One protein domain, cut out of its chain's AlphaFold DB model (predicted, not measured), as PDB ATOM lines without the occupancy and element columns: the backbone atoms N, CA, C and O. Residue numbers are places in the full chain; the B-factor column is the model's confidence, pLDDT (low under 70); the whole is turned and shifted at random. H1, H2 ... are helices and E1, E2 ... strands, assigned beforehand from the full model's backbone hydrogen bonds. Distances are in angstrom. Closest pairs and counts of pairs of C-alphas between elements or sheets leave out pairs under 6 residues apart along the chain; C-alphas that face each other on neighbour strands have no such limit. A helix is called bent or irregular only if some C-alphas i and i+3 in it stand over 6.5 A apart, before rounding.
ATOM      1  N   VAL A   4     204.306 177.402 281.939       90.44
ATOM      2  CA  VAL A   4     203.163 176.481 281.961       90.44
ATOM      3  C   VAL A   4     202.519 176.427 280.584       90.44
ATOM      4  O   VAL A   4     202.265 177.461 279.967       90.44
ATOM      5  N   PHE A   5     202.211 175.216 280.138       91.81
ATOM      6  CA  PHE A   5     201.652 174.929 278.826       91.81
ATOM      7  C   PHE A   5     200.330 174.180 278.931       91.81
ATOM      8  O   PHE A   5     200.143 173.370 279.841       91.81
ATOM      9  N   VAL A   6     199.451 174.399 277.954       92.31
ATOM     10  CA  VAL A   6     198.295 173.531 277.695       92.31
ATOM     11  C   VAL A   6     198.237 173.234 276.204       92.31
ATOM     12  O   VAL A   6     198.218 174.159 275.386       92.31
ATOM     13  N   ALA A   7     198.202 171.951 275.868       90.44
ATOM     14  CA  ALA A   7     198.073 171.451 274.510       90.44
ATOM     15  C   ALA A   7     196.836 170.560 274.379       90.44
ATOM     16  O   ALA A   7     196.358 169.974 275.352       90.44
ATOM     17  N   GLU A   8     196.320 170.468 273.162       90.38
ATOM     18  CA  GLU A   8     195.157 169.660 272.821       90.38
ATOM     19  C   GLU A   8     195.419 168.920 271.517       90.38
ATOM     20  O   GLU A   8     196.096 169.437 270.626       90.38
ATOM     21  N   PHE A   9     194.861 167.723 271.404       84.12
ATOM     22  CA  PHE A   9     194.901 166.965 270.163       84.12
ATOM     23  C   PHE A   9     193.573 167.111 269.419       84.12
ATOM     24  O   PHE A   9     192.507 166.836 269.977       84.12
ATOM     25  N   ASP A  10     193.648 167.492 268.147       76.12
ATOM     26  CA  ASP A  10     192.536 167.407 267.203       76.12
ATOM     27  C   ASP A  10     192.931 166.517 266.021       76.12
ATOM     28  O   ASP A  10     194.079 166.504 265.596       76.12
ATOM     29  N   ILE A  11     191.988 165.754 265.473       65.31
ATOM     30  CA  ILE A  11     192.301 164.832 264.374       65.31
ATOM     31  C   ILE A  11     192.632 165.555 263.058       65.31
ATOM     32  O   ILE A  11     193.355 164.997 262.243       65.31
ATOM     33  N   GLY A  12     192.100 166.763 262.844       64.62
ATOM     34  CA  GLY A  12     192.378 167.567 261.652       64.62
ATOM     35  C   GLY A  12     193.580 168.498 261.819       64.62
ATOM     36  O   GLY A  12     194.288 168.768 260.852       64.62
ATOM     37  N   GLU A  13     193.830 168.982 263.040       66.06
ATOM     38  CA  GLU A  13     194.945 169.906 263.319       66.06
ATOM     39  C   GLU A  13     196.202 169.209 263.870       66.06
ATOM     40  O   GLU A  13     197.287 169.784 263.820       66.06
ATOM     41  N   GLY A  14     196.079 167.982 264.381       74.19
ATOM     42  CA  GLY A  14     197.128 167.294 265.132       74.19
ATOM     43  C   GLY A  14     197.283 167.831 266.559       74.19
ATOM     44  O   GLY A  14     196.347 168.368 267.163       74.19
ATOM     45  N   SER A  15     198.479 167.669 267.122       83.19
ATOM     46  CA  SER A  15     198.836 168.218 268.432       83.19
ATOM     47  C   SER A  15     199.022 169.732 268.336       83.19
ATOM     48  O   SER A  15     199.880 170.226 267.610       83.19
ATOM     49  N   THR A  16     198.235 170.490 269.099       84.00
ATOM     50  CA  THR A  16     198.243 171.956 269.056       84.00
ATOM     51  C   THR A  16     198.485 172.554 270.433       84.00
ATOM     52  O   THR A  16     197.800 172.246 271.411       84.00
ATOM     53  N   LEU A  17     199.453 173.469 270.528       87.62
ATOM     54  CA  LEU A  17     199.698 174.221 271.753       87.62
ATOM     55  C   LEU A  17     198.680 175.361 271.861       87.62
ATOM     56  O   LEU A  17     198.801 176.387 271.183       87.62
ATOM     57  N   ARG A  18     197.683 175.208 272.737       87.25
ATOM     58  CA  ARG A  18     196.646 176.225 272.969       87.25
ATOM     59  C   ARG A  18     197.147 177.365 273.848       87.25
ATOM     60  O   ARG A  18     196.759 178.512 273.639       87.25
ATOM     61  N   HIS A  19     198.040 177.078 274.794       85.44
ATOM     62  CA  HIS A  19     198.528 178.080 275.735       85.44
ATOM     63  C   HIS A  19     199.989 177.874 276.152       85.44
ATOM     64  O   HIS A  19     200.441 176.743 276.304       85.44
ATOM     65  N   ALA A  20     200.692 178.987 276.383       86.50
ATOM     66  CA  ALA A  20     202.025 179.039 276.977       86.50
ATOM     67  C   ALA A  20     202.156 180.317 277.823       86.50
ATOM     68  O   ALA A  20     201.951 181.411 277.294       86.50
ATOM     69  N   GLU A  21     202.509 180.193 279.104       85.88
ATOM     70  CA  GLU A  21     202.686 181.328 280.020       85.88
ATOM     71  C   GLU A  21     203.960 181.188 280.863       85.88
ATOM     72  O   GLU A  21     204.080 180.204 281.597       85.88
ATOM     73  N   PRO A  22     204.872 182.177 280.843       84.19
ATOM     74  CA  PRO A  22     204.796 183.425 280.078       84.19
ATOM     75  C   PRO A  22     205.074 183.222 278.579       84.19
ATOM     76  O   PRO A  22     206.088 182.645 278.193       84.19
ATOM     77  N   ALA A  23     204.212 183.774 277.719       75.00
ATOM     78  CA  ALA A  23     204.296 183.597 276.263       75.00
ATOM     79  C   ALA A  23     205.591 184.139 275.619       75.00
ATOM     80  O   ALA A  23     205.926 183.757 274.503       75.00
ATOM     81  N   GLY A  24     206.305 185.053 276.286       74.62
ATOM     82  CA  GLY A  24     207.555 185.637 275.785       74.62
ATOM     83  C   GLY A  24     208.808 184.789 276.018       74.62
ATOM     84  O   GLY A  24     209.858 185.138 275.490       74.62
ATOM     85  N   LEU A  25     208.711 183.712 276.808       79.44
ATOM     86  CA  LEU A  25     209.865 182.881 277.165       79.44
ATOM     87  C   LEU A  25     210.098 181.726 276.184       79.44
ATOM     88  O   LEU A  25     211.212 181.231 276.098       79.44
ATOM     89  N   LEU A  26     209.069 181.297 275.451       80.75
ATOM     90  CA  LEU A  26     209.206 180.297 274.393       80.75
ATOM     91  C   LEU A  26     209.646 180.974 273.087       80.75
ATOM     92  O   LEU A  26     209.153 182.066 272.783       80.75
ATOM     93  N   ALA A  27     210.533 180.327 272.329       72.75
ATOM     94  CA  ALA A  27     211.052 180.869 271.082       72.75
ATOM     95  C   ALA A  27     209.918 181.184 270.093       72.75
ATOM     96  O   ALA A  27     209.032 180.366 269.823       72.75
ATOM     97  N   ARG A  28     209.912 182.412 269.569       59.44
ATOM     98  CA  ARG A  28     208.920 182.876 268.590       59.44
ATOM     99  C   ARG A  28     209.410 182.574 267.177       59.44
ATOM    100  O   ARG A  28     209.665 183.496 266.416       59.44
ATOM    101  N   ALA A  29     209.577 181.301 266.825       54.84
ATOM    102  CA  ALA A  29     209.820 180.958 265.424       54.84
ATOM    103  C   ALA A  29     208.668 181.513 264.561       54.84
ATOM    104  O   ALA A  29     207.500 181.329 264.928       54.84
ATOM    105  N   GLU A  30     208.994 182.189 263.454       44.81
ATOM    106  CA  GLU A  30     208.035 182.922 262.605       44.81
ATOM    107  C   GLU A  30     206.900 182.025 262.062       44.81
ATOM    108  O   GLU A  30     205.789 182.505 261.850       44.81
ATOM    109  N   ASP A  31     207.116 180.704 262.008       50.22
ATOM    110  CA  ASP A  31     206.174 179.719 261.454       50.22
ATOM    111  C   ASP A  31     205.374 178.917 262.500       50.22
ATOM    112  O   ASP A  31     204.691 177.945 262.173       50.22
ATOM    113  N   GLY A  32     205.485 179.235 263.796       68.12
ATOM    114  CA  GLY A  32     204.825 178.455 264.855       68.12
ATOM    115  C   GLY A  32     205.400 177.044 265.072       68.12
ATOM    116  O   GLY A  32     204.891 176.306 265.917       68.12
ATOM    117  N   ALA A  33     206.491 176.695 264.383       72.50
ATOM    118  CA  ALA A  33     207.181 175.406 264.474       72.50
ATOM    119  C   ALA A  33     207.589 175.041 265.910       72.50
ATOM    120  O   ALA A  33     207.433 173.902 266.335       72.50
ATOM    121  N   GLU A  34     208.035 176.023 266.695       81.94
ATOM    122  CA  GLU A  34     208.391 175.827 268.102       81.94
ATOM    123  C   GLU A  34     207.183 175.390 268.946       81.94
ATOM    124  O   GLU A  34     207.255 174.484 269.773       81.94
ATOM    125  N   ARG A  35     206.024 176.005 268.698       85.88
ATOM    126  CA  ARG A  35     204.782 175.660 269.396       85.88
ATOM    127  C   ARG A  35     204.303 174.262 269.010       85.88
ATOM    128  O   ARG A  35     203.772 173.567 269.872       85.88
ATOM    129  N   ALA A  36     204.483 173.872 267.749       81.25
ATOM    130  CA  ALA A  36     204.183 172.526 267.273       81.25
ATOM    131  C   ALA A  36     205.106 171.488 267.930       81.25
ATOM    132  O   ALA A  36     204.607 170.533 268.517       81.25
ATOM    133  N   ALA A  37     206.420 171.739 267.957       81.69
ATOM    134  CA  ALA A  37     207.395 170.859 268.603       81.69
ATOM    135  C   ALA A  37     207.073 170.635 270.092       81.69
ATOM    136  O   ALA A  37     207.033 169.501 270.566       81.69
ATOM    137  N   VAL A  38     206.749 171.704 270.833       88.62
ATOM    138  CA  VAL A  38     206.304 171.579 272.232       88.62
ATOM    139  C   VAL A  38     205.011 170.764 272.339       88.62
ATOM    140  O   VAL A  38     204.903 169.916 273.223       88.62
ATOM    141  N   ALA A  39     204.028 170.997 271.464       88.38
ATOM    142  CA  ALA A  39     202.759 170.269 271.497       88.38
ATOM    143  C   ALA A  39     202.940 168.764 271.254       88.38
ATOM    144  O   ALA A  39     202.304 167.962 271.936       88.38
ATOM    145  N   GLU A  40     203.814 168.382 270.326       85.38
ATOM    146  CA  GLU A  40     204.138 166.985 270.019       85.38
ATOM    147  C   GLU A  40     204.822 166.287 271.199       85.38
ATOM    148  O   GLU A  40     204.409 165.201 271.601       85.38
ATOM    149  N   LEU A  41     205.794 166.942 271.842       86.81
ATOM    150  CA  LEU A  41     206.443 166.405 273.045       86.81
ATOM    151  C   LEU A  41     205.475 166.279 274.233       86.81
ATOM    152  O   LEU A  41     205.629 165.394 275.081       86.81
ATOM    153  N   MET A  42     204.474 167.164 274.317       91.12
ATOM    154  CA  MET A  42     203.432 167.114 275.344       91.12
ATOM    155  C   MET A  42     202.409 165.999 275.113       91.12
ATOM    156  O   MET A  42     201.878 165.480 276.095       91.12
ATOM    157  N   LEU A  43     202.114 165.675 273.852       87.31
ATOM    158  CA  LEU A  43     201.089 164.729 273.411       87.31
ATOM    159  C   LEU A  43     201.752 163.608 272.593       87.31
ATOM    160  O   LEU A  43     201.665 163.622 271.363       87.31
ATOM    161  N   PRO A  44     202.403 162.636 273.258       76.62
ATOM    162  CA  PRO A  44     203.095 161.557 272.572       76.62
ATOM    163  C   PRO A  44     202.113 160.690 271.775       76.62
ATOM    164  O   PRO A  44     200.909 160.616 272.077       76.62
ATOM    165  N   GLU A  45     202.651 159.989 270.778       72.38
ATOM    166  CA  GLU A  45     201.908 159.009 269.991       72.38
ATOM    167  C   GLU A  45     201.195 157.990 270.897       72.38
ATOM    168  O   GLU A  45     201.692 157.578 271.945       72.38
ATOM    169  N   GLY A  46     199.973 157.611 270.521       69.56
ATOM    170  CA  GLY A  46     199.165 156.663 271.293       69.56
ATOM    171  C   GLY A  46     198.516 157.207 272.576       69.56
ATOM    172  O   GLY A  46     197.763 156.470 273.213       69.56
ATOM    173  N   SER A  47     198.691 158.485 272.931       72.31
ATOM    174  CA  SER A  47     198.048 159.116 274.107       72.31
ATOM    175  C   SER A  47     196.516 158.986 274.150       72.31
ATOM    176  O   SER A  47     195.914 158.924 275.218       72.31
ATOM    177  N   HIS A  48     195.864 158.867 272.994       71.19
ATOM    178  CA  HIS A  48     194.420 158.656 272.873       71.19
ATOM    179  C   HIS A  48     193.958 157.225 273.212       71.19
ATOM    180  O   HIS A  48     192.759 156.993 273.361       71.19
ATOM    181  N   HIS A  49     194.877 156.259 273.318       67.56
ATOM    182  CA  HIS A  49     194.576 154.876 273.699       67.56
ATOM    183  C   HIS A  49     194.509 154.666 275.218       67.56
ATOM    184  O   HIS A  49     194.117 153.587 275.660       67.56
ATOM    185  N   ARG A  50     194.876 155.676 276.015       73.25
ATOM    186  CA  ARG A  50     194.957 155.605 277.480       73.25
ATOM    187  C   ARG A  50     194.101 156.689 278.111       73.25
ATOM    188  O   ARG A  50     193.952 157.764 277.544       73.25
ATOM    189  N   GLU A  51     193.571 156.429 279.303       80.12
ATOM    190  CA  GLU A  51     192.862 157.460 280.077       80.12
ATOM    191  C   GLU A  51     193.822 158.541 280.593       80.12
ATOM    192  O   GLU A  51     193.464 159.719 280.635       80.12
ATOM    193  N   ALA A  52     195.053 158.150 280.938       82.31
ATOM    194  CA  ALA A  52     196.116 159.049 281.364       82.31
ATOM    195  C   ALA A  52     197.497 158.542 280.921       82.31
ATOM    196  O   ALA A  52     197.733 157.333 280.866       82.31
ATOM    197  N   ASP A  53     198.405 159.473 280.637       85.12
ATOM    198  CA  ASP A  53     199.829 159.223 280.381       85.12
ATOM    199  C   ASP A  53     200.652 160.460 280.796       85.12
ATOM    200  O   ASP A  53     200.100 161.477 281.231       85.12
ATOM    201  N   TRP A  54     201.975 160.398 280.705       88.25
ATOM    202  CA  TRP A  54     202.858 161.531 280.972       88.25
ATOM    203  C   TRP A  54     204.135 161.453 280.135       88.25
ATOM    204  O   TRP A  54     204.546 160.376 279.729       88.25
ATOM    205  N   THR A  55     204.786 162.588 279.888       88.25
ATOM    206  CA  THR A  55     206.087 162.650 279.203       88.25
ATOM    207  C   THR A  55     207.057 163.546 279.951       88.25
ATOM    208  O   THR A  55     206.683 164.295 280.864       88.25
ATOM    209  N   TYR A  56     208.328 163.454 279.568       87.38
ATOM    210  CA  TYR A  56     209.366 164.321 280.089       87.38
ATOM    211  C   TYR A  56     210.286 164.772 278.964       87.38
ATOM    212  O   TYR A  56     210.805 163.957 278.207       87.38
ATOM    213  N   PHE A  57     210.529 166.071 278.869       88.69
ATOM    214  CA  PHE A  57     211.405 166.630 277.846       88.69
ATOM    215  C   PHE A  57     212.183 167.830 278.382       88.69
ATOM    216  O   PHE A  57     211.968 168.293 279.505       88.69
ATOM    217  N   PHE A  58     213.131 168.310 277.582       86.50
ATOM    218  CA  PHE A  58     213.951 169.465 277.915       86.50
ATOM    219  C   PHE A  58     213.631 170.625 276.979       86.50
ATOM    220  O   PHE A  58     213.454 170.411 275.784       86.50
ATOM    221  N   LEU A  59     213.620 171.843 277.515       87.19
ATOM    222  CA  LEU A  59     213.737 173.055 276.709       87.19
ATOM    223  C   LEU A  59     215.129 173.649 276.902       87.19
ATOM    224  O   LEU A  59     215.662 173.683 278.012       87.19
ATOM    225  N   ARG A  60     215.722 174.121 275.817       83.06
ATOM    226  CA  ARG A  60     217.089 174.624 275.750       83.06
ATOM    227  C   ARG A  60     217.071 176.134 275.548       83.06
ATOM    228  O   ARG A  60     216.242 176.608 274.779       83.06
ATOM    229  N   PRO A  61     217.970 176.895 276.186       76.94
ATOM    230  CA  PRO A  61     218.151 178.296 275.842       76.94
ATOM    231  C   PRO A  61     218.635 178.430 274.397       76.94
ATOM    232  O   PRO A  61     219.647 177.829 274.030       76.94
ATOM    233  N   ALA A  62     217.918 179.215 273.607       70.62
ATOM    234  CA  ALA A  62     218.334 179.708 272.306       70.62
ATOM    235  C   ALA A  62     219.263 180.927 272.469       70.62
ATOM    236  O   ALA A  62     219.425 181.471 273.567       70.62
ATOM    237  N   ALA A  63     219.893 181.356 271.371       65.19
ATOM    238  CA  ALA A  63     220.862 182.457 271.367       65.19
ATOM    239  C   ALA A  63     220.277 183.802 271.846       65.19
ATOM    240  O   ALA A  63     220.994 184.640 272.386       65.19
ATOM    241  N   ASP A  64     218.969 183.993 271.687       66.56
ATOM    242  CA  ASP A  64     218.213 185.175 272.115       66.56
ATOM    243  C   ASP A  64     217.719 185.098 273.577       66.56
ATOM    244  O   ASP A  64     217.037 186.004 274.061       66.56
ATOM    245  N   GLY A  65     218.062 184.024 274.297       71.69
ATOM    246  CA  GLY A  65     217.626 183.769 275.668       71.69
ATOM    247  C   GLY A  65     216.208 183.201 275.790       71.69
ATOM    248  O   GLY A  65     215.760 182.960 276.916       71.69
ATOM    249  N   GLN A  66     215.503 182.965 274.677       82.00
ATOM    250  CA  GLN A  66     214.242 182.221 274.668       82.00
ATOM    251  C   GLN A  66     214.500 180.715 274.814       82.00
ATOM    252  O   GLN A  66     215.631 180.245 274.751       82.00
ATOM    253  N   LEU A  67     213.451 179.940 275.062       84.50
ATOM    254  CA  LEU A  67     213.517 178.491 275.223       84.50
ATOM    255  C   LEU A  67     213.034 177.780 273.959       84.50
ATOM    256  O   LEU A  67     211.983 178.138 273.432       84.50
ATOM    257  N   SER A  68     213.759 176.746 273.530       84.81
ATOM    258  CA  SER A  68     213.396 175.881 272.408       84.81
ATOM    259  C   SER A  68     213.355 174.401 272.792       84.81
ATOM    260  O   SER A  68     214.203 173.901 273.530       84.81
ATOM    261  N   ALA A  69     212.358 173.698 272.278       82.69
ATOM    262  CA  ALA A  69     212.164 172.262 272.311       82.69
ATOM    263  C   ALA A  69     212.932 171.533 271.203       82.69
ATOM    264  O   ALA A  69     213.081 170.314 271.281       82.69
ATOM    265  N   ARG A  70     213.402 172.256 270.179       76.44
ATOM    266  CA  ARG A  70     214.001 171.656 268.989       76.44
ATOM    267  C   ARG A  70     215.417 171.153 269.237       76.44
ATOM    268  O   ARG A  70     216.210 171.715 270.002       76.44
ATOM    269  N   CYS A  71     215.754 170.084 268.535       64.88
ATOM    270  CA  CYS A  71     217.090 169.532 268.483       64.88
ATOM    271  C   CYS A  71     217.878 170.220 267.359       64.88
ATOM    272  O   CYS A  71     217.509 170.108 266.200       64.88
ATOM    273  N   GLY A  72     218.974 170.907 267.690       54.78
ATOM    274  CA  GLY A  72     219.854 171.514 266.680       54.78
ATOM    275  C   GLY A  72     219.900 173.036 266.749       54.78
ATOM    276  O   GLY A  72     219.298 173.718 265.939       54.78
ATOM    277  N   GLU A  73     220.609 173.526 267.762       41.75
ATOM    278  CA  GLU A  73     221.474 174.715 267.774       41.75
ATOM    279  C   GLU A  73     221.962 174.839 269.226       41.75
ATOM    280  O   GLU A  73     221.245 175.336 270.100       41.75
ATOM    281  N   GLY A  97     221.842 175.721 280.500       63.28
ATOM    282  CA  GLY A  97     220.647 176.368 281.068       63.28
ATOM    283  C   GLY A  97     219.314 175.683 280.744       63.28
ATOM    284  O   GLY A  97     218.335 176.353 280.439       63.28
ATOM    285  N   TRP A  98     219.274 174.354 280.750       78.06
ATOM    286  CA  TRP A  98     218.133 173.541 280.359       78.06
ATOM    287  C   TRP A  98     216.981 173.638 281.348       78.06
ATOM    288  O   TRP A  98     217.156 173.656 282.567       78.06
ATOM    289  N   TRP A  99     215.778 173.634 280.793       85.44
ATOM    290  CA  TRP A  99     214.536 173.601 281.533       85.44
ATOM    291  C   TRP A  99     213.939 172.207 281.459       85.44
ATOM    292  O   TRP A  99     213.768 171.621 280.394       85.44
ATOM    293  N   HIS A 100     213.622 171.685 282.629       85.62
ATOM    294  CA  HIS A 100     213.039 170.380 282.853       85.62
ATOM    295  C   HIS A 100     211.525 170.470 282.729       85.62
ATOM    296  O   HIS A 100     210.897 171.211 283.490       85.62
ATOM    297  N   CYS A 101     210.956 169.713 281.793       89.56
ATOM    298  CA  CYS A 101     209.538 169.772 281.469       89.56
ATOM    299  C   CYS A 101     208.858 168.456 281.808       89.56
ATOM    300  O   CYS A 101     209.186 167.421 281.234       89.56
ATOM    301  N   LEU A 102     207.889 168.512 282.719       90.75
ATOM    302  CA  LEU A 102     206.939 167.426 282.939       90.75
ATOM    303  C   LEU A 102     205.652 167.763 282.186       90.75
ATOM    304  O   LEU A 102     205.100 168.838 282.417       90.75
ATOM    305  N   SER A 103     205.155 166.841 281.364       92.75
ATOM    306  CA  SER A 103     203.812 166.899 280.776       92.75
ATOM    307  C   SER A 103     202.959 165.764 281.322       92.75
ATOM    308  O   SER A 103     203.428 164.633 281.423       92.75
ATOM    309  N   VAL A 104     201.704 166.047 281.650       90.94
ATOM    310  CA  VAL A 104     200.684 165.030 281.939       90.94
ATOM    311  C   VAL A 104     199.582 165.137 280.902       90.94
ATOM    312  O   VAL A 104     199.201 166.237 280.503       90.94
ATOM    313  N   VAL A 105     199.066 163.990 280.481       90.06
ATOM    314  CA  VAL A 105     198.057 163.863 279.434       90.06
ATOM    315  C   VAL A 105     196.861 163.122 280.000       90.06
ATOM    316  O   VAL A 105     197.013 162.131 280.711       90.06
ATOM    317  N   GLN A 106     195.664 163.595 279.676       89.12
ATOM    318  CA  GLN A 106     194.418 162.906 279.984       89.12
ATOM    319  C   GLN A 106     193.560 162.822 278.730       89.12
ATOM    320  O   GLN A 106     193.433 163.806 277.998       89.12
ATOM    321  N   SER A 107     192.919 161.675 278.534       86.25
ATOM    322  CA  SER A 107     191.924 161.441 277.490       86.25
ATOM    323  C   SER A 107     190.568 161.187 278.139       86.25
ATOM    324  O   SER A 107     190.428 160.310 278.993       86.25
ATOM    325  N   ARG A 108     189.546 161.949 277.744       86.06
ATOM    326  CA  ARG A 108     188.159 161.745 278.181       86.06
ATOM    327  C   ARG A 108     187.311 161.330 276.996       86.06
ATOM    328  O   ARG A 108     187.393 161.940 275.934       86.06
ATOM    329  N   ARG A 109     186.466 160.315 277.175       78.62
ATOM    330  CA  ARG A 109     185.511 159.921 276.133       78.62
ATOM    331  C   ARG A 109     184.530 161.058 275.874       78.62
ATOM    332  O   ARG A 109     183.931 161.585 276.807       78.62
ATOM    333  N   ASP A 110     184.367 161.400 274.607       73.81
ATOM    334  CA  ASP A 110     183.510 162.484 274.153       73.81
ATOM    335  C   ASP A 110     182.876 162.098 272.815       73.81
ATOM    336  O   ASP A 110     183.536 162.089 271.776       73.81
ATOM    337  N   ALA A 111     181.584 161.769 272.850       71.50
ATOM    338  CA  ALA A 111     180.823 161.349 271.676       71.50
ATOM    339  C   ALA A 111     180.655 162.466 270.629       71.50
ATOM    340  O   ALA A 111     180.315 162.173 269.486       71.50
ATOM    341  N   SER A 112     180.899 163.731 270.993       67.94
ATOM    342  CA  SER A 112     180.861 164.856 270.050       67.94
ATOM    343  C   SER A 112     182.116 164.954 269.174       67.94
ATOM    344  O   SER A 112     182.118 165.662 268.166       67.94
ATOM    345  N   ARG A 113     183.194 164.239 269.528       69.94
ATOM    346  CA  ARG A 113     184.466 164.243 268.796       69.94
ATOM    347  C   ARG A 113     184.510 163.113 267.768       69.94
ATOM    348  O   ARG A 113     184.094 161.995 268.050       69.94
ATOM    349  N   LYS A 114     185.134 163.369 266.609       59.25
ATOM    350  CA  LYS A 114     185.291 162.402 265.497       59.25
ATOM    351  C   LYS A 114     185.881 161.045 265.923       59.25
ATOM    352  O   LYS A 114     185.537 160.024 265.343       59.25
ATOM    353  N   ARG A 115     186.757 161.029 266.936       61.88
ATOM    354  CA  ARG A 115     187.399 159.817 267.486       61.88
ATOM    355  C   ARG A 115     186.780 159.311 268.793       61.88
ATOM    356  O   ARG A 115     187.322 158.398 269.406       61.88
ATOM    357  N   GLY A 116     185.688 159.922 269.251       66.75
ATOM    358  CA  GLY A 116     185.054 159.577 270.522       66.75
ATOM    359  C   GLY A 116     185.879 159.946 271.761       66.75
ATOM    360  O   GLY A 116     185.558 159.483 272.855       66.75
ATOM    361  N   ALA A 117     186.947 160.736 271.610       72.81
ATOM    362  CA  ALA A 117     187.861 161.119 272.681       72.81
ATOM    363  C   ALA A 117     188.294 162.586 272.546       72.81
ATOM    364  O   ALA A 117     188.569 163.067 271.446       72.81
ATOM    365  N   ASN A 118     188.365 163.275 273.681       84.56
ATOM    366  CA  ASN A 118     188.932 164.603 273.862       84.56
ATOM    367  C   ASN A 118     190.232 164.440 274.660       84.56
ATOM    368  O   ASN A 118     190.192 163.916 275.774       84.56
ATOM    369  N   VAL A 119     191.366 164.831 274.076       88.44
ATOM    370  CA  VAL A 119     192.698 164.625 274.663       88.44
ATOM    371  C   VAL A 119     193.349 165.976 274.920       88.44
ATOM    372  O   VAL A 119     193.480 166.802 274.013       88.44
ATOM    373  N   LYS A 120     193.786 166.180 276.163       92.31
ATOM    374  CA  LYS A 120     194.459 167.399 276.616       92.31
ATOM    375  C   LYS A 120     195.707 167.059 277.406       92.31
ATOM    376  O   LYS A 120     195.720 166.094 278.173       92.31
ATOM    377  N   ALA A 121     196.714 167.908 277.270       93.25
ATOM    378  CA  ALA A 121     197.945 167.842 278.032       93.25
ATOM    379  C   ALA A 121     198.224 169.170 278.736       93.25
ATOM    380  O   ALA A 121     197.967 170.246 278.192       93.25
ATOM    381  N   ALA A 122     198.775 169.093 279.943       94.00
ATOM    382  CA  ALA A 122     199.310 170.236 280.665       94.00
ATOM    383  C   ALA A 122     200.765 169.957 281.015       94.00
ATOM    384  O   ALA A 122     201.083 168.873 281.504       94.00
ATOM    385  N   ALA A 123     201.635 170.940 280.804       93.50
ATOM    386  CA  ALA A 123     203.049 170.797 281.114       93.50
ATOM    387  C   ALA A 123     203.588 171.977 281.912       93.50
ATOM    388  O   ALA A 123     203.079 173.096 281.828       93.50
ATOM    389  N   ILE A 124     204.630 171.711 282.697       90.88
ATOM    390  CA  ILE A 124     205.376 172.726 283.434       90.88
ATOM    391  C   ILE A 124     206.865 172.553 283.202       90.88
ATOM    392  O   ILE A 124     207.409 171.462 283.373       90.88
ATOM    393  N   ALA A 125     207.505 173.655 282.840       89.56
ATOM    394  CA  ALA A 125     208.932 173.770 282.644       89.56
ATOM    395  C   ALA A 125     209.543 174.621 283.760       89.56
ATOM    396  O   ALA A 125     209.080 175.733 284.044       89.56
ATOM    397  N   VAL A 126     210.601 174.106 284.381       85.25
ATOM    398  CA  VAL A 126     211.387 174.802 285.409       85.25
ATOM    399  C   VAL A 126     212.879 174.518 285.211       85.25
ATOM    400  O   VAL A 126     213.227 173.436 284.746       85.25
ATOM    401  N   PRO A 127     213.796 175.411 285.619       79.19
ATOM    402  CA  PRO A 127     215.244 175.178 285.506       79.19
ATOM    403  C   PRO A 127     215.779 174.133 286.509       79.19
ATOM    404  O   PRO A 127     216.984 173.997 286.698       79.19
ATOM    405  N   HIS A 128     214.893 173.405 287.193       74.69
ATOM    406  CA  HIS A 128     215.244 172.476 288.257       74.69
ATOM    407  C   HIS A 128     214.856 171.048 287.889       74.69
ATOM    408  O   HIS A 128     213.731 170.777 287.469       74.69
ATOM    409  N   ARG A 129     215.754 170.094 288.142       70.12
ATOM    410  CA  ARG A 129     215.560 168.696 287.727       70.12
ATOM    411  C   ARG A 129     214.514 167.913 288.541       70.12
ATOM    412  O   ARG A 129     214.252 166.743 288.263       70.12
ATOM    413  N   TRP A 130     213.864 168.558 289.509       70.94
ATOM    414  CA  TRP A 130     212.753 168.013 290.294       70.94
ATOM    415  C   TRP A 130     211.356 168.387 289.773       70.94
ATOM    416  O   TRP A 130     210.378 168.209 290.495       70.94
ATOM    417  N   ALA A 131     211.230 168.834 288.516       73.75
ATOM    418  CA  ALA A 131     209.949 169.147 287.860       73.75
ATOM    419  C   ALA A 131     208.849 168.076 288.050       73.75
ATOM    420  O   ALA A 131     207.667 168.412 288.097       73.75
ATOM    421  N   CYS A 132     209.227 166.804 288.238       69.94
ATOM    422  CA  CYS A 132     208.306 165.708 288.549       69.94
ATOM    423  C   CYS A 132     207.421 165.961 289.787       69.94
ATOM    424  O   CYS A 132     206.255 165.576 289.789       69.94
ATOM    425  N   ALA A 133     207.925 166.669 290.805       73.12
ATOM    426  CA  ALA A 133     207.189 166.979 292.036       73.12
ATOM    427  C   ALA A 133     205.986 167.921 291.817       73.12
ATOM    428  O   ALA A 133     205.173 168.118 292.721       73.12
ATOM    429  N   LEU A 134     205.871 168.520 290.626       80.88
ATOM    430  CA  LEU A 134     204.806 169.453 290.260       80.88
ATOM    431  C   LEU A 134     203.617 168.765 289.567       80.88
ATOM    432  O   LEU A 134     202.637 169.442 289.252       80.88
ATOM    433  N   ARG A 135     203.656 167.434 289.385       83.44
ATOM    434  CA  ARG A 135     202.560 166.631 288.809       83.44
ATOM    435  C   ARG A 135     201.170 166.990 289.372       83.44
ATOM    436  O   ARG A 135     200.288 167.259 288.555       83.44
ATOM    437  N   PRO A 136     200.959 167.129 290.702       81.25
ATOM    438  CA  PRO A 136     199.628 167.434 291.239       81.25
ATOM    439  C   PRO A 136     199.057 168.786 290.778       81.25
ATOM    440  O   PRO A 136     197.842 168.968 290.714       81.25
ATOM    441  N   VAL A 137     199.925 169.757 290.464       83.50
ATOM    442  CA  VAL A 137     199.507 171.066 289.938       83.50
ATOM    443  C   VAL A 137     198.980 170.916 288.512       83.50
ATOM    444  O   VAL A 137     197.968 171.525 288.167       83.50
ATOM    445  N   LEU A 138     199.635 170.085 287.699       87.50
ATOM    446  CA  LEU A 138     199.251 169.847 286.310       87.50
ATOM    447  C   LEU A 138     197.947 169.058 286.188       87.50
ATOM    448  O   LEU A 138     197.080 169.427 285.401       87.50
ATOM    449  N   GLU A 139     197.780 168.010 286.994       86.31
ATOM    450  CA  GLU A 139     196.545 167.217 287.024       86.31
ATOM    451  C   GLU A 139     195.348 168.095 287.398       86.31
ATOM    452  O   GLU A 139     194.309 168.070 286.735       86.31
ATOM    453  N   ARG A 140     195.526 168.972 288.397       85.12
ATOM    454  CA  ARG A 140     194.493 169.936 288.778       85.12
ATOM    455  C   ARG A 140     194.201 170.952 287.672       85.12
ATOM    456  O   ARG A 140     193.042 171.318 287.477       85.12
ATOM    457  N   LEU A 141     195.230 171.426 286.969       87.50
ATOM    458  CA  LEU A 141     195.071 172.333 285.834       87.50
ATOM    459  C   LEU A 141     194.253 171.676 284.713       87.50
ATOM    460  O   LEU A 141     193.343 172.317 284.189       87.50
ATOM    461  N   LEU A 142     194.515 170.404 284.393       88.12
ATOM    462  CA  LEU A 142     193.739 169.651 283.404       88.12
ATOM    463  C   LEU A 142     192.279 169.485 283.813       88.12
ATOM    464  O   LEU A 142     191.396 169.764 283.004       88.12
ATOM    465  N   ASP A 143     192.004 169.101 285.060       86.19
ATOM    466  CA  ASP A 143     190.627 168.969 285.553       86.19
ATOM    467  C   ASP A 143     189.814 170.250 285.344       86.19
ATOM    468  O   ASP A 143     188.658 170.211 284.916       86.19
ATOM    469  N   LEU A 144     190.437 171.394 285.617       84.38
ATOM    470  CA  LEU A 144     189.815 172.703 285.457       84.38
ATOM    471  C   LEU A 144     189.709 173.121 283.993       84.38
ATOM    472  O   LEU A 144     188.709 173.730 283.621       84.38
ATOM    473  N   ALA A 145     190.691 172.775 283.159       84.56
ATOM    474  CA  ALA A 145     190.628 173.003 281.720       84.56
ATOM    475  C   ALA A 145     189.482 172.206 281.078       84.56
ATOM    476  O   ALA A 145     188.754 172.741 280.247       84.56
ATOM    477  N   TYR A 146     189.259 170.960 281.503       84.62
ATOM    478  CA  TYR A 146     188.101 170.171 281.077       84.62
ATOM    479  C   TYR A 146     186.775 170.734 281.602       84.62
ATOM    480  O   TYR A 146     185.786 170.770 280.871       84.62
ATOM    481  N   ALA A 147     186.732 171.197 282.854       82.81
ATOM    482  CA  ALA A 147     185.531 171.817 283.414       82.81
ATOM    483  C   ALA A 147     185.178 173.150 282.724       82.81
ATOM    484  O   ALA A 147     184.000 173.470 282.568       82.81
ATOM    485  N   ALA A 148     186.186 173.919 282.302       78.25
ATOM    486  CA  ALA A 148     186.000 175.183 281.594       78.25
ATOM    487  C   ALA A 148     185.319 174.995 280.229       78.25
ATOM    488  O   ALA A 148     184.505 175.842 279.854       78.25
ATOM    489  N   ASP A 149     185.611 173.889 279.544       74.12
ATOM    490  CA  ASP A 149     184.988 173.510 278.271       74.12
ATOM    491  C   ASP A 149     183.555 172.994 278.437       74.12
ATOM    492  O   ASP A 149     182.697 173.265 277.603       74.12
ATOM    493  N   ALA A 150     183.281 172.254 279.516       68.12
ATOM    494  CA  ALA A 150     181.976 171.641 279.763       68.12
ATOM    495  C   ALA A 150     180.896 172.639 280.227       68.12
ATOM    496  O   ALA A 150     179.713 172.296 280.274       68.12
ATOM    497  N   SER A 169     188.995 179.916 275.831       60.44
ATOM    498  CA  SER A 169     190.424 180.233 275.735       60.44
ATOM    499  C   SER A 169     190.892 181.258 276.777       60.44
ATOM    500  O   SER A 169     191.965 181.095 277.353       60.44
ATOM    501  N   SER A 170     190.091 182.275 277.117       69.69
ATOM    502  CA  SER A 170     190.478 183.268 278.129       69.69
ATOM    503  C   SER A 170     190.412 182.708 279.555       69.69
ATOM    504  O   SER A 170     191.210 183.095 280.414       69.69
ATOM    505  N   LYS A 171     189.520 181.738 279.810       77.62
ATOM    506  CA  LYS A 171     189.475 180.997 281.080       77.62
ATOM    507  C   LYS A 171     190.714 180.128 281.260       77.62
ATOM    508  O   LYS A 171     191.365 180.252 282.295       77.62
ATOM    509  N   VAL A 172     191.074 179.324 280.258       78.25
ATOM    510  CA  VAL A 172     192.286 178.486 280.295       78.25
ATOM    511  C   VAL A 172     193.537 179.350 280.484       78.25
ATOM    512  O   VAL A 172     194.353 179.050 281.353       78.25
ATOM    513  N   ASN A 173     193.626 180.499 279.805       80.75
ATOM    514  CA  ASN A 173     194.732 181.443 279.990       80.75
ATOM    515  C   ASN A 173     194.878 181.915 281.449       80.75
ATOM    516  O   ASN A 173     195.992 182.031 281.962       80.75
ATOM    517  N   ARG A 174     193.767 182.189 282.147       82.56
ATOM    518  CA  ARG A 174     193.807 182.567 283.570       82.56
ATOM    519  C   ARG A 174     194.230 181.410 284.468       82.56
ATOM    520  O   ARG A 174     194.967 181.646 285.422       82.56
ATOM    521  N   LEU A 175     193.795 180.186 284.166       84.06
ATOM    522  CA  LEU A 175     194.194 178.992 284.914       84.06
ATOM    523  C   LEU A 175     195.705 178.752 284.800       84.06
ATOM    524  O   LEU A 175     196.366 178.537 285.815       84.06
ATOM    525  N   CYS A 176     196.269 178.874 283.599       83.69
ATOM    526  CA  CYS A 176     197.708 178.743 283.379       83.69
ATOM    527  C   CYS A 176     198.511 179.845 284.079       83.69
ATOM    528  O   CYS A 176     199.496 179.542 284.750       83.69
ATOM    529  N   LYS A 177     198.050 181.103 284.021       84.38
ATOM    530  CA  LYS A 177     198.639 182.213 284.793       84.38
ATOM    531  C   LYS A 177     198.622 181.948 286.295       84.38
ATOM    532  O   LYS A 177     199.629 182.158 286.968       84.38
ATOM    533  N   ALA A 178     197.503 181.455 286.820       83.19
ATOM    534  CA  ALA A 178     197.381 181.102 288.229       83.19
ATOM    535  C   ALA A 178     198.316 179.945 288.615       83.19
ATOM    536  O   ALA A 178     198.951 180.010 289.664       83.19
ATOM    537  N   ALA A 179     198.444 178.918 287.768       84.25
ATOM    538  CA  ALA A 179     199.360 177.801 287.989       84.25
ATOM    539  C   ALA A 179     200.831 178.252 287.974       84.25
ATOM    540  O   ALA A 179     201.584 177.909 288.885       84.25
ATOM    541  N   ALA A 180     201.226 179.080 287.000       83.50
ATOM    542  CA  ALA A 180     202.575 179.639 286.916       83.50
ATOM    543  C   ALA A 180     202.909 180.494 288.152       83.50
ATOM    544  O   ALA A 180     203.973 180.331 288.749       83.50
ATOM    545  N   ALA A 181     201.975 181.347 288.587       82.69
ATOM    546  CA  ALA A 181     202.124 182.151 289.798       82.69
ATOM    547  C   ALA A 181     202.197 181.286 291.069       82.69
ATOM    548  O   ALA A 181     203.032 181.539 291.934       82.69
ATOM    549  N   ALA A 182     201.369 180.242 291.170       81.25
ATOM    550  CA  ALA A 182     201.379 179.322 292.303       81.25
ATOM    551  C   ALA A 182     202.720 178.586 292.420       81.25
ATOM    552  O   ALA A 182     203.260 178.480 293.518       81.25
ATOM    553  N   VAL A 183     203.289 178.135 291.298       81.19
ATOM    554  CA  VAL A 183     204.610 177.493 291.282       81.19
ATOM    555  C   VAL A 183     205.713 178.495 291.608       81.19
ATOM    556  O   VAL A 183     206.619 178.169 292.367       81.19
ATOM    557  N   ALA A 184     205.632 179.724 291.093       79.88
ATOM    558  CA  ALA A 184     206.597 180.775 291.409       79.88
ATOM    559  C   ALA A 184     206.574 181.192 292.892       79.88
ATOM    560  O   ALA A 184     207.603 181.612 293.412       79.88
ATOM    561  N   ALA A 185     205.424 181.065 293.561       78.00
ATOM    562  CA  ALA A 185     205.255 181.370 294.982       78.00
ATOM    563  C   ALA A 185     205.699 180.233 295.917       78.00
ATOM    564  O   ALA A 185     205.817 180.446 297.126       78.00
ATOM    565  N   LEU A 186     205.933 179.024 295.395       74.44
ATOM    566  CA  LEU A 186     206.524 177.958 296.195       74.44
ATOM    567  C   LEU A 186     207.952 178.369 296.599       74.44
ATOM    568  O   LEU A 186     208.666 178.954 295.783       74.44
ATOM    569  N   PRO A 187     208.407 178.048 297.823       66.88
ATOM    570  CA  PRO A 187     209.786 178.287 298.239       66.88
ATOM    571  C   PRO A 187     210.719 177.276 297.557       66.88
ATOM    572  O   PRO A 187     211.236 176.354 298.183       66.88
ATOM    573  N   LEU A 188     210.861 177.408 296.237       65.12
ATOM    574  CA  LEU A 188     211.559 176.451 295.395       65.12
ATOM    575  C   LEU A 188     213.024 176.366 295.841       65.12
ATOM    576  O   LEU A 188     213.723 177.382 295.848       65.12
ATOM    577  N   PRO A 189     213.494 175.178 296.243       60.59
ATOM    578  CA  PRO A 189     214.864 175.008 296.690       60.59
ATOM    579  C   PRO A 189     215.810 175.268 295.517       60.59
ATOM    580  O   PRO A 189     215.617 174.749 294.418       60.59
ATOM    581  N   SER A 190     216.874 176.029 295.773       55.50
ATOM    582  CA  SER A 190     218.005 176.151 294.846       55.50
ATOM    583  C   SER A 190     218.794 174.842 294.717       55.50
ATOM    584  O   SER A 190     219.570 174.687 293.779       55.50
ATOM    585  N   ALA A 191     218.598 173.909 295.655       50.44
ATOM    586  CA  ALA A 191     219.265 172.620 295.687       50.44
ATOM    587  C   ALA A 191     218.880 171.739 294.490       50.44
ATOM    588  O   ALA A 191     217.729 171.709 294.047       50.44
ATOM    589  N   GLU A 192     219.853 170.961 294.014       49.91
ATOM    590  CA  GLU A 192     219.634 169.950 292.980       49.91
ATOM    591  C   GLU A 192     218.659 168.873 293.489       49.91
ATOM    592  O   GLU A 192     217.716 168.497 292.799       49.91
ATOM    593  N   ALA A 193     218.787 168.442 294.743       49.34
ATOM    594  CA  ALA A 193     217.873 167.467 295.325       49.34
ATOM    595  C   ALA A 193     216.494 168.073 295.657       49.34
ATOM    596  O   ALA A 193     216.395 169.105 296.323       49.34
ATOM    597  N   CYS A 194     215.416 167.389 295.254       54.91
ATOM    598  CA  CYS A 194     214.065 167.735 295.699       54.91
ATOM    599  C   CYS A 194     213.893 167.383 297.181       54.91
ATOM    600  O   CYS A 194     214.128 166.230 297.558       54.91
ATOM    601  N   PRO A 195     213.438 168.317 298.018       58.19
ATOM    602  CA  PRO A 195     213.130 168.043 299.403       58.19
ATOM    603  C   PRO A 195     211.745 167.404 299.537       58.19
ATOM    604  O   PRO A 195     210.789 167.792 298.865       58.19
ATOM    605  N   ASP A 196     211.611 166.483 300.492       57.94
ATOM    606  CA  ASP A 196     210.408 165.659 300.699       57.94
ATOM    607  C   ASP A 196     209.129 166.469 300.991       57.94
ATOM    608  O   ASP A 196     208.018 165.939 300.961       57.94
ATOM    609  N   TRP A 197     209.256 167.753 301.338       63.78
ATOM    610  CA  TRP A 197     208.126 168.641 301.598       63.78
ATOM    611  C   TRP A 197     207.556 169.291 300.329       63.78
ATOM    612  O   TRP A 197     206.413 169.755 300.373       63.78
ATOM    613  N   LEU A 198     208.307 169.329 299.219       65.75
ATOM    614  CA  LEU A 198     207.954 170.113 298.032       65.75
ATOM    615  C   LEU A 198     206.691 169.594 297.350       65.75
ATOM    616  O   LEU A 198     205.822 170.383 296.999       65.75
ATOM    617  N   GLU A 199     206.527 168.279 297.253       61.16
ATOM    618  CA  GLU A 199     205.314 167.663 296.713       61.16
ATOM    619  C   GLU A 199     204.080 167.989 297.577       61.16
ATOM    620  O   GLU A 199     203.026 168.379 297.075       61.16
ATOM    621  N   ARG A 200     204.223 167.948 298.912       65.81
ATOM    622  CA  ARG A 200     203.165 168.376 299.849       65.81
ATOM    623  C   ARG A 200     202.855 169.867 299.734       65.81
ATOM    624  O   ARG A 200     201.729 170.274 300.024       65.81
ATOM    625  N   ALA A 201     203.829 170.691 299.363       68.25
ATOM    626  CA  ALA A 201     203.608 172.103 299.086       68.25
ATOM    627  C   ALA A 201     202.940 172.315 297.721       68.25
ATOM    628  O   ALA A 201     201.994 173.091 297.649       68.25
ATOM    629  N   ALA A 202     203.327 171.566 296.685       67.38
ATOM    630  CA  ALA A 202     202.690 171.570 295.370       67.38
ATOM    631  C   ALA A 202     201.218 171.131 295.458       67.38
ATOM    632  O   ALA A 202     200.337 171.817 294.944       67.38
ATOM    633  N   MET A 203     200.919 170.071 296.217       68.50
ATOM    634  CA  MET A 203     199.545 169.658 296.527       68.50
ATOM    635  C   MET A 203     198.748 170.740 297.260       68.50
ATOM    636  O   MET A 203     197.550 170.893 297.021       68.50
ATOM    637  N   ARG A 204     199.375 171.480 298.183       68.50
ATOM    638  CA  ARG A 204     198.723 172.605 298.868       68.50
ATOM    639  C   ARG A 204     198.486 173.771 297.913       68.50
ATOM    640  O   ARG A 204     197.385 174.309 297.901       68.50
ATOM    641  N   ALA A 205     199.456 174.109 297.072       65.38
ATOM    642  CA  ALA A 205     199.334 175.149 296.056       65.38
ATOM    643  C   ALA A 205     198.224 174.833 295.039       65.38
ATOM    644  O   ALA A 205     197.405 175.702 294.743       65.38
ATOM    645  N   ALA A 206     198.116 173.574 294.601       64.75
ATOM    646  CA  ALA A 206     197.036 173.104 293.732       64.75
ATOM    647  C   ALA A 206     195.638 173.296 294.357       64.75
ATOM    648  O   ALA A 206     194.665 173.522 293.640       64.75
ATOM    649  N   ARG A 207     195.530 173.244 295.695       64.75
ATOM    650  CA  ARG A 207     194.274 173.459 296.439       64.75
ATOM    651  C   ARG A 207     193.987 174.931 296.759       64.75
ATOM    652  O   ARG A 207     192.823 175.291 296.885       64.75
ATOM    653  N   LEU A 208     195.022 175.758 296.931       44.84
ATOM    654  CA  LEU A 208     194.922 177.095 297.537       44.84
ATOM    655  C   LEU A 208     194.917 178.264 296.541       44.84
ATOM    656  O   LEU A 208     194.683 179.395 296.959       44.84
ATOM    657  N   ALA A 209     195.149 178.047 295.244       50.38
ATOM    658  CA  ALA A 209     195.078 179.143 294.281       50.38
ATOM    659  C   ALA A 209     193.614 179.630 294.116       50.38
ATOM    660  O   ALA A 209     192.752 178.838 293.710       50.38
TER     661      ALA A 209
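AT A GLANCE: This is residues 4 to 73, 97 to 150 and 169 to 209 of the 586 residues of an uncharacterized protein of Cafeteria roenbergensis (UniProt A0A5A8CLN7). A strongly twisted sheet of five strands curls round the short helix H1 on one face, while H2 and H3 cover its other face, making three layers. H4 packs on H2 and H3 away from the sheet, and these three form an up-and-down bundle, each helix running against the one before it. The printed part has 165 residues, with four named helices and five named strands in the order E1 E2 H1 E3 E4 E5 H2 H3 H4; the sheet runs E2 E1 E5 E4 E3, antiparallel throughout. The class is mixed, helices and strands, and the whole is compact, with a radius of gyration of the C-alphas of 15.5 A and spans of 46 by 38 by 28 A.

IN THESE COORDINATES: The sheet holds E2, residues 14 to 21; E1, residues 4 to 10, beginning at C-alpha 4 (203.163, 176.481, 281.961); E5, residues 117 to 126, 30.0 A long; E4, residues 99 to 109, 32.5 A; and E3, residues 52 to 61, 29.8 A. H1 is residues 33 to 42. H2, residues 131 to 150, is 29.2 A long and begins at C-alpha 131 (209.949, 169.147, 287.860); it is irregular, with C-alphas 133 and 136 7.6 A apart, and has a kink of 35 degrees near residue 138. H3 is residues 169 to 185, 24.3 A long. H4, residues 198 to 208, ends at C-alpha 208 (194.922, 177.095, 297.537).

HOW THE PARTS SIT: E2 and E3 are the edge strands. Within hydrogen-bond range are N 6 and O 19 in the hairpin of E1 and E2, 3.0 A; N 7 and O 121 between E1 and E5, 2.9 A; N 104 and O 122 in the hairpin of E4 and E5, 2.9 A; and N 55 and O 103 between E3 and E4, 2.9 A. H1 is on the face opposite to H2 and H3; its closest C-alphas to E2 are those of Ala 39 and Leu 17, 5.0 A. H2 lies over E5 and E4 at a height over the sheet of 7.4 A. H2 and H3 touch, closest at the C-alphas of Ala 145 and Val 172, 5.9 A, at a shallow tilt of 23 degrees, opposite ways. H4 is not on the sheet; it touches residues 133 to 140 of H2, closest at the C-alphas of Val 137 and Ala 206, 5.0 A. H3 and H4 form a helical hairpin at a steep tilt of 43 degrees. Every O i to N i+4 pair is within hydrogen-bond range in H1, H3 and H4, and 13 of 16 are in H2.

THE WHOLE: The C-alphas of Ser 112 and Ala 191 are the two farthest apart, 46.8 A. Residues 74 to 96 and 151 to 168 are not printed; the C-alpha gaps across these cuts are 13.4 A and 12.7 A. The links E2 to H1 and H3 to H4 are long. Mean pLDDT of the printed part is 76.6; 48 residues are under 70, among them residues 187 to 209.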